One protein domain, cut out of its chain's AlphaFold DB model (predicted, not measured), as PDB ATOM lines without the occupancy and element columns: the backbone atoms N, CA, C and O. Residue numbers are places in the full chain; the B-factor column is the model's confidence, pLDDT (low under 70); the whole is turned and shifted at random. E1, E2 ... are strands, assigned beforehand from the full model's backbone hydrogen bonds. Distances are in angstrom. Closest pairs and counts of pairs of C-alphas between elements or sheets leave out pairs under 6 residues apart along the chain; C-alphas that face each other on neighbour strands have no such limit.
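What this domain is: This is residues 2 to 63 of the 65 residues of an uncharacterized protein of SAR202 cluster bacterium (UniProt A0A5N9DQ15). One strongly twisted, curled sheet of five strands makes the domain; the long hairpin of E2 and E3 makes its length, E2 is sharply bent, and short strands E1 and E5 are on one side of the hairpin and E4 on the other. The printed part has 62 residues, five named strands in the order E1 to E5 along the chain and no named helix; the sheet order is E4 - E3 - E2 - E1 - E5, all antiparallel. The class is all strand, with 30 of the 62 residues in named strands. The whole is compact, with a radius of gyration of the C-alphas of 10.9 A, and elongated, spanning 32 by 19 by 18 A.

How they stand to each other: After residues 2 to 13, which hold no named element, E1, residues 14 to 17, forms a hairpin with E2, residues 22 to 32; N 15 and O 23 are 2.8 A apart, within hydrogen-bond range. E2 bends by 87 degrees at residue 27. E2 and E3, residues 37 to 44, form a hairpin, with N 30 and O 39 at 2.8 A. E3 and E4, residues 53 to 56, form another, with N 56 and O 40 at 2.8 A. E1 to E4 are a meander, each strand the antiparallel neighbour of the one before. E5, residues 61 to 63, is antiparallel to E1 at 151 degrees, with N 16 and O 62 at 2.8 A. Edge strands E4 and E5 are apart.

Where its parts are: E1 begins at C-alpha 14, (-26.915, 5.499, 13.298). E2 is 23.3 A long and E3 22.3 A. E5 ends at C-alpha 63, (-30.472, 3.268, 17.602).

The domain as a whole: The C-alphas farthest apart, Ser 34 and Gly 47, are 32.6 A apart. The printed part has no cut and no long link. Its mean pLDDT is 97.0, and no printed residue is under 70.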
ATOM      1  N   GLY A   2     -29.138  -8.427  21.598       90.81
ATOM      2  CA  GLY A   2     -28.402  -7.172  21.584       90.81
ATOM      3  C   GLY A   2     -27.277  -7.259  20.566       90.81
ATOM      4  O   GLY A   2     -26.883  -8.353  20.166       90.81
ATOM      5  N   TYR A   3     -26.742  -6.114  20.184       96.38
ATOM      6  CA  TYR A   3     -25.610  -6.009  19.277       96.38
ATOM      7  C   TYR A   3     -24.360  -6.709  19.826       96.38
ATOM      8  O   TYR A   3     -23.565  -7.227  19.054       96.38
ATOM      9  N   ALA A   4     -24.200  -6.824  21.151       96.94
ATOM     10  CA  ALA A   4     -23.082  -7.572  21.727       96.94
ATOM     11  C   ALA A   4     -23.088  -9.075  21.381       96.94
ATOM     12  O   ALA A   4     -22.057  -9.726  21.532       96.94
ATOM     13  N   GLU A   5     -24.220  -9.621  20.928       97.25
ATOM     14  CA  GLU A   5     -24.368 -11.012  20.479       97.25
ATOM     15  C   GLU A   5     -24.237 -11.145  18.944       97.25
ATOM     16  O   GLU A   5     -24.331 -12.252  18.416       97.25
ATOM     17  N   GLU A   6     -24.046 -10.040  18.208       97.06
ATOM     18  CA  GLU A   6     -24.016 -10.025  16.742       97.06
ATOM     19  C   GLU A   6     -22.580 -10.093  16.199       97.06
ATOM     20  O   GLU A   6     -21.799  -9.153  16.325       97.06
ATOM     21  N   GLU A   7     -22.235 -11.185  15.510       97.00
ATOM     22  CA  GLU A   7     -20.899 -11.373  14.906       97.00
ATOM     23  C   GLU A   7     -20.611 -10.402  13.740       97.00
ATOM     24  O   GLU A   7     -19.479 -10.275  13.265       97.00
ATOM     25  N   SER A   8     -21.643  -9.714  13.248       97.31
ATOM     26  CA  SER A   8     -21.570  -8.779  12.130       97.31
ATOM     27  C   SER A   8     -22.590  -7.664  12.283       97.31
ATOM     28  O   SER A   8     -23.673  -7.900  12.805       97.31
ATOM     29  N   ILE A   9     -22.284  -6.492  11.729       97.69
ATOM     30  CA  ILE A   9     -23.188  -5.343  11.695       97.69
ATOM     31  C   ILE A   9     -23.200  -4.740  10.294       97.69
ATOM     32  O   ILE A   9     -22.161  -4.681   9.631       97.69
ATOM     33  N   ASP A  10     -24.352  -4.248   9.855       97.81
ATOM     34  CA  ASP A  10     -24.430  -3.458   8.632       97.81
ATOM     35  C   ASP A  10     -23.790  -2.080   8.843       97.81
ATOM     36  O   ASP A  10     -23.861  -1.495   9.927       97.81
ATOM     37  N   SER A  11     -23.164  -1.531   7.801       97.94
ATOM     38  CA  SER A  11     -22.719  -0.133   7.799       97.94
ATOM     39  C   SER A  11     -23.898   0.820   7.598       97.94
ATOM     40  O   SER A  11     -24.808   0.506   6.830       97.94
ATOM     41  N   GLY A  12     -23.828   2.018   8.174       98.00
ATOM     42  CA  GLY A  12     -24.831   3.066   7.963       98.00
ATOM     43  C   GLY A  12     -25.941   3.114   9.015       98.00
ATOM     44  O   GLY A  12     -26.805   3.982   8.931       98.00
ATOM     45  N   LEU A  13     -25.923   2.228  10.016       98.06
ATOM     46  CA  LEU A  13     -26.821   2.324  11.166       98.06
ATOM     47  C   LEU A  13     -26.344   3.450  12.080       98.06
ATOM     48  O   LEU A  13     -25.160   3.511  12.422       98.06
ATOM     49  N   GLN A  14     -27.252   4.331  12.489       98.31
ATOM     50  CA  GLN A  14     -26.915   5.499  13.298       98.31
ATOM     51  C   GLN A  14     -27.359   5.322  14.743       98.31
ATOM     52  O   GLN A  14     -28.425   4.790  15.022       98.31
ATOM     53  N   PHE A  15     -26.529   5.782  15.672       98.19
ATOM     54  CA  PHE A  15     -26.757   5.640  17.103       98.19
ATOM     55  C   PHE A  15     -26.452   6.941  17.839       98.19
ATOM     56  O   PHE A  15     -25.525   7.671  17.482       98.19
ATOM     57  N   GLU A  16     -27.176   7.184  18.926       98.00
ATOM     58  CA  GLU A  16     -26.798   8.142  19.959       98.00
ATOM     59  C   GLU A  16     -26.217   7.393  21.165       98.00
ATOM     60  O   GLU A  16     -26.853   6.528  21.772       98.00
ATOM     61  N   THR A  17     -24.969   7.703  21.511       96.38
ATOM     62  CA  THR A  17     -24.304   7.117  22.684       96.38
ATOM     63  C   THR A  17     -24.818   7.744  23.982       96.38
ATOM     64  O   THR A  17     -25.296   8.876  23.989       96.38
ATOM     65  N   LYS A  18     -24.584   7.097  25.133       95.56
ATOM     66  CA  LYS A  18     -24.873   7.676  26.469       95.56
ATOM     67  C   LYS A  18     -24.229   9.042  26.736       95.56
ATOM     68  O   LYS A  18     -24.665   9.752  27.635       95.56
ATOM     69  N   SER A  19     -23.178   9.392  25.995       92.69
ATOM     70  CA  SER A  19     -22.496  10.688  26.097       92.69
ATOM     71  C   SER A  19     -23.086  11.778  25.190       92.69
ATOM     72  O   SER A  19     -22.602  12.907  25.219       92.69
ATOM     73  N   GLY A  20     -24.113  11.457  24.396       95.38
ATOM     74  CA  GLY A  20     -24.749  12.369  23.439       95.38
ATOM     75  C   GLY A  20     -24.036  12.468  22.087       95.38
ATOM     76  O   GLY A  20     -24.363  13.336  21.284       95.38
ATOM     77  N   LEU A  21     -23.038  11.616  21.817       96.75
ATOM     78  CA  LEU A  21     -22.401  11.553  20.497       96.75
ATOM     79  C   LEU A  21     -23.289  10.803  19.505       96.75
ATOM     80  O   LEU A  21     -23.710   9.684  19.810       96.75
ATOM     81  N   LYS A  22     -23.478  11.381  18.313       97.94
ATOM     82  CA  LYS A  22     -24.060  10.700  17.153       97.94
ATOM     83  C   LYS A  22     -22.983   9.989  16.354       97.94
ATOM     84  O   LYS A  22     -21.997  10.608  15.937       97.94
ATOM     85  N   VAL A  23     -23.178   8.698  16.131       98.44
ATOM     86  CA  VAL A  23     -22.212   7.840  15.453       98.44
ATOM     87  C   VAL A  23     -22.883   6.935  14.429       98.44
ATOM     88  O   VAL A  23     -24.073   6.666  14.535       98.44
ATOM     89  N   GLU A  24     -22.118   6.463  13.452       98.62
ATOM     90  CA  GLU A  24     -22.585   5.553  12.403       98.62
ATOM     91  C   GLU A  24     -21.709   4.303  12.338       98.62
ATOM     92  O   GLU A  24     -20.484   4.401  12.435       98.62
ATOM     93  N   THR A  25     -22.318   3.131  12.173       98.69
ATOM     94  CA  THR A  25     -21.596   1.865  12.015       98.69
ATOM     95  C   THR A  25     -20.838   1.822  10.694       98.69
ATOM     96  O   THR A  25     -21.327   2.228   9.641       98.69
ATOM     97  N   THR A  26     -19.627   1.276  10.730       98.56
ATOM     98  CA  THR A  26     -18.774   1.148   9.534       98.56
ATOM     99  C   THR A  26     -18.842  -0.233   8.879       98.56
ATOM    100  O   THR A  26     -18.292  -0.419   7.796       98.56
ATOM    101  N   GLY A  27     -19.495  -1.199   9.533       98.31
ATOM    102  CA  GLY A  27     -19.532  -2.611   9.141       98.31
ATOM    103  C   GLY A  27     -18.412  -3.470   9.747       98.31
ATOM    104  O   GLY A  27     -18.437  -4.692   9.626       98.31
ATOM    105  N   VAL A  28     -17.428  -2.865  10.423       98.62
ATOM    106  CA  VAL A  28     -16.362  -3.610  11.113       98.62
ATOM    107  C   VAL A  28     -16.836  -4.043  12.499       98.62
ATOM    108  O   VAL A  28     -17.322  -3.225  13.281       98.62
ATOM    109  N   THR A  29     -16.646  -5.324  12.809       98.50
ATOM    110  CA  THR A  29     -16.961  -5.944  14.103       98.50
ATOM    111  C   THR A  29     -15.718  -6.638  14.653       98.50
ATOM    112  O   THR A  29     -14.907  -7.165  13.887       98.50
ATOM    113  N   VAL A  30     -15.540  -6.598  15.972       98.19
ATOM    114  CA  VAL A  30     -14.423  -7.219  16.689       98.19
ATOM    115  C   VAL A  30     -14.974  -8.047  17.842       98.19
ATOM    116  O   VAL A  30     -15.750  -7.544  18.652       98.19
ATOM    117  N   GLU A  31     -14.535  -9.297  17.931       97.88
ATOM    118  CA  GLU A  31     -14.794 -10.161  19.079       97.88
ATOM    119  C   GLU A  31     -13.894  -9.770  20.258       97.88
ATOM    120  O   GLU A  31     -12.680  -9.590  20.126       97.88
ATOM    121  N   VAL A  32     -14.492  -9.647  21.438       96.19
ATOM    122  CA  VAL A  32     -13.802  -9.459  22.712       96.19
ATOM    123  C   VAL A  32     -13.818 -10.795  23.452       96.19
ATOM    124  O   VAL A  32     -14.640 -11.009  24.339       96.19
ATOM    125  N   GLU A  33     -12.867 -11.678  23.125       92.19
ATOM    126  CA  GLU A  33     -12.790 -13.062  23.645       92.19
ATOM    127  C   GLU A  33     -12.904 -13.142  25.179       92.19
ATOM    128  O   GLU A  33     -13.553 -14.020  25.736       92.19
ATOM    129  N   SER A  34     -12.300 -12.181  25.889       93.38
ATOM    130  CA  SER A  34     -12.326 -12.125  27.362       93.38
ATOM    131  C   SER A  34     -13.721 -11.965  27.983       93.38
ATOM    132  O   SER A  34     -13.864 -12.181  29.187       93.38
ATOM    133  N   HIS A  35     -14.718 -11.553  27.198       90.25
ATOM    134  CA  HIS A  35     -16.083 -11.273  27.642       90.25
ATOM    135  C   HIS A  35     -17.151 -11.950  26.763       90.25
ATOM    136  O   HIS A  35     -18.327 -11.673  26.982       90.25
ATOM    137  N   ASP A  36     -16.753 -12.821  25.820       94.31
ATOM    138  CA  ASP A  36     -17.649 -13.562  24.910       94.31
ATOM    139  C   ASP A  36     -18.702 -12.649  24.251       94.31
ATOM    140  O   ASP A  36     -19.909 -12.856  24.367       94.31
ATOM    141  N   MET A  37     -18.236 -11.540  23.661       96.25
ATOM    142  CA  MET A  37     -19.101 -10.504  23.088       96.25
ATOM    143  C   MET A  37     -18.468  -9.808  21.882       96.25
ATOM    144  O   MET A  37     -17.244  -9.772  21.744       96.25
ATOM    145  N   PHE A  38     -19.296  -9.143  21.081       98.31
ATOM    146  CA  PHE A  38     -18.875  -8.334  19.941       98.31
ATOM    147  C   PHE A  38     -18.961  -6.830  20.228       98.31
ATOM    148  O   PHE A  38     -19.831  -6.339  20.953       98.31
ATOM    149  N   VAL A  39     -18.020  -6.077  19.662       98.00
ATOM    150  CA  VAL A  39     -18.047  -4.611  19.606       98.00
ATOM    151  C   VAL A  39     -17.895  -4.152  18.165       98.00
ATOM    152  O   VAL A  39     -17.192  -4.773  17.368       98.00
ATOM    153  N   HIS A  40     -18.517  -3.027  17.833       98.56
ATOM    154  CA  HIS A  40     -18.619  -2.565  16.454       98.56
ATOM    155  C   HIS A  40     -17.895  -1.237  16.274       98.56
ATOM    156  O   HIS A  40     -17.985  -0.346  17.122       98.56
ATOM    157  N   GLU A  41     -17.162  -1.087  15.172       98.75
ATOM    158  CA  GLU A  41     -16.524   0.182  14.836       98.75
ATOM    159  C   GLU A  41     -17.574   1.181  14.352       98.75
ATOM    160  O   GLU A  41     -18.302   0.940  13.379       98.75
ATOM    161  N   VAL A  42     -17.571   2.348  14.987       98.69
ATOM    162  CA  VAL A  42     -18.416   3.483  14.636       98.69
ATOM    163  C   VAL A  42     -17.579   4.706  14.274       98.69
ATOM    164  O   VAL A  42     -16.446   4.848  14.739       98.69
ATOM    165  N   VAL A  43     -18.139   5.610  13.471       98.75
ATOM    166  CA  VAL A  43     -17.566   6.923  13.147       98.75
ATOM    167  C   VAL A  43     -18.431   8.048  13.712       98.75
ATOM    168  O   VAL A  43     -19.652   8.005  13.604       98.75
ATOM    169  N   ILE A  44     -17.811   9.074  14.301       98.56
ATOM    170  CA  ILE A  44     -18.531  10.247  14.825       98.56
ATOM    171  C   ILE A  44     -19.044  11.119  13.669       98.56
ATOM    172  O   ILE A  44     -18.259  11.554  12.820       98.56
ATOM    173  N   LEU A  45     -20.345  11.418  13.658       98.31
ATOM    174  CA  LEU A  45     -21.021  12.131  12.564       98.31
ATOM    175  C   LEU A  45     -20.934  13.662  12.668       98.31
ATOM    176  O   LEU A  45     -20.867  14.362  11.646       98.31
ATOM    177  N   ASP A  46     -20.918  14.198  13.887       95.81
ATOM    178  CA  ASP A  46     -20.917  15.636  14.150       95.81
ATOM    179  C   ASP A  46     -20.143  16.030  15.423       95.81
ATOM    180  O   ASP A  46     -19.596  15.198  16.142       95.81
ATOM    181  N   GLY A  47     -20.005  17.341  15.643       93.25
ATOM    182  CA  GLY A  47     -19.337  17.883  16.824       93.25
ATOM    183  C   GLY A  47     -17.820  17.668  16.874       93.25
ATOM    184  O   GLY A  47     -17.133  17.498  15.862       93.25
ATOM    185  N   VAL A  48     -17.275  17.754  18.090       91.44
ATOM    186  CA  VAL A  48     -15.845  17.558  18.351       91.44
ATOM    187  C   VAL A  48     -15.496  16.089  18.132       91.44
ATOM    188  O   VAL A  48     -16.110  15.206  18.718       91.44
ATOM    189  N   GLY A  49     -14.480  15.834  17.307       95.62
ATOM    190  CA  GLY A  49     -14.070  14.474  16.963       95.62
ATOM    191  C   GLY A  49     -14.811  13.874  15.769       95.62
ATOM    192  O   GLY A  49     -14.586  12.703  15.479       95.62
ATOM    193  N   LYS A  50     -15.637  14.648  15.045       98.06
ATOM    194  CA  LYS A  50     -16.230  14.221  13.767       98.06
ATOM    195  C   LYS A  50     -15.193  13.541  12.865       98.06
ATOM    196  O   LYS A  50     -14.127  14.097  12.607       98.06
ATOM    197  N   GLY A  51     -15.543  12.362  12.357       98.25
ATOM    198  CA  GLY A  51     -14.683  11.526  11.519       98.25
ATOM    199  C   GLY A  51     -13.761  10.576  12.290       98.25
ATOM    200  O   GLY A  51     -13.208   9.663  11.678       98.25
ATOM    201  N   ASN A  52     -13.614  10.728  13.612       98.44
ATOM    202  CA  ASN A  52     -12.888   9.756  14.425       98.44
ATOM    203  C   ASN A  52     -13.665   8.445  14.510       98.44
ATOM    204  O   ASN A  52     -14.895   8.443  14.600       98.44
ATOM    205  N   LYS A  53     -12.914   7.345  14.534       98.56
ATOM    206  CA  LYS A  53     -13.433   5.987  14.633       98.56
ATOM    207  C   LYS A  53     -13.039   5.348  15.952       98.56
ATOM    208  O   LYS A  53     -11.940   5.602  16.449       98.56
ATOM    209  N   TYR A  54     -13.915   4.519  16.499       98.25
ATOM    210  CA  TYR A  54     -13.629   3.730  17.693       98.25
ATOM    211  C   TYR A  54     -14.556   2.515  17.785       98.25
ATOM    212  O   TYR A  54     -15.621   2.491  17.170       98.25
ATOM    213  N   LEU A  55     -14.149   1.510  18.563       98.19
ATOM    214  CA  LEU A  55     -14.980   0.348  18.872       98.19
ATOM    215  C   LEU A  55     -15.977   0.698  19.976       98.19
ATOM    216  O   LEU A  55     -15.595   1.235  21.020       98.19
ATOM    217  N   HIS A  56     -17.245   0.371  19.760       98.00
ATOM    218  CA  HIS A  56     -18.316   0.657  20.697       98.00
ATOM    219  C   HIS A  56     -19.198  -0.569  20.931       98.00
ATOM    220  O   HIS A  56     -19.544  -1.296  20.002       98.00
ATOM    221  N   ASN A  57     -19.588  -0.776  22.189       97.06
ATOM    222  CA  ASN A  57     -20.673  -1.688  22.524       97.06
ATOM    223  C   ASN A  57     -22.003  -0.971  22.239       97.06
ATOM    224  O   ASN A  57     -22.392  -0.069  22.990       97.06
ATOM    225  N   LEU A  58     -22.686  -1.365  21.163       97.81
ATOM    226  CA  LEU A  58     -23.923  -0.722  20.713       97.81
ATOM    227  C   LEU A  58     -25.127  -1.003  21.630       97.81
ATOM    228  O   LEU A  58     -26.046  -0.191  21.652       97.81
ATOM    229  N   ASP A  59     -25.082  -2.023  22.499       96.94
ATOM    230  CA  ASP A  59     -26.104  -2.220  23.549       96.94
ATOM    231  C   ASP A  59     -26.087  -1.110  24.604       96.94
ATOM    232  O   ASP A  59     -27.013  -0.948  25.403       96.94
ATOM    233  N   SER A  60     -25.011  -0.322  24.628       96.44
ATOM    234  CA  SER A  60     -24.907   0.866  25.465       96.44
ATOM    235  C   SER A  60     -25.381   2.149  24.776       96.44
ATOM    236  O   SER A  60     -25.320   3.206  25.408       96.44
ATOM    237  N   ALA A  61     -25.859   2.074  23.534       97.38
ATOM    238  CA  ALA A  61     -26.328   3.198  22.733       97.38
ATOM    239  C   ALA A  61     -27.810   3.041  22.351       97.38
ATOM    240  O   ALA A  61     -28.439   2.015  22.598       97.38
ATOM    241  N   THR A  62     -28.397   4.095  21.788       97.94
ATOM    242  CA  THR A  62     -29.771   4.094  21.273       97.94
ATOM    243  C   THR A  62     -29.729   4.205  19.757       97.94
ATOM    244  O   THR A  62     -29.149   5.157  19.241       97.94
ATOM    245  N   LEU A  63     -30.310   3.228  19.057       97.44
ATOM    246  CA  LEU A  63     -30.472   3.268  17.602       97.44
ATOM    247  C   LEU A  63     -31.346   4.470  17.217       97.44
ATOM    248  O   LEU A  63     -32.351   4.744  17.876       97.44
TER     249      LEU A  63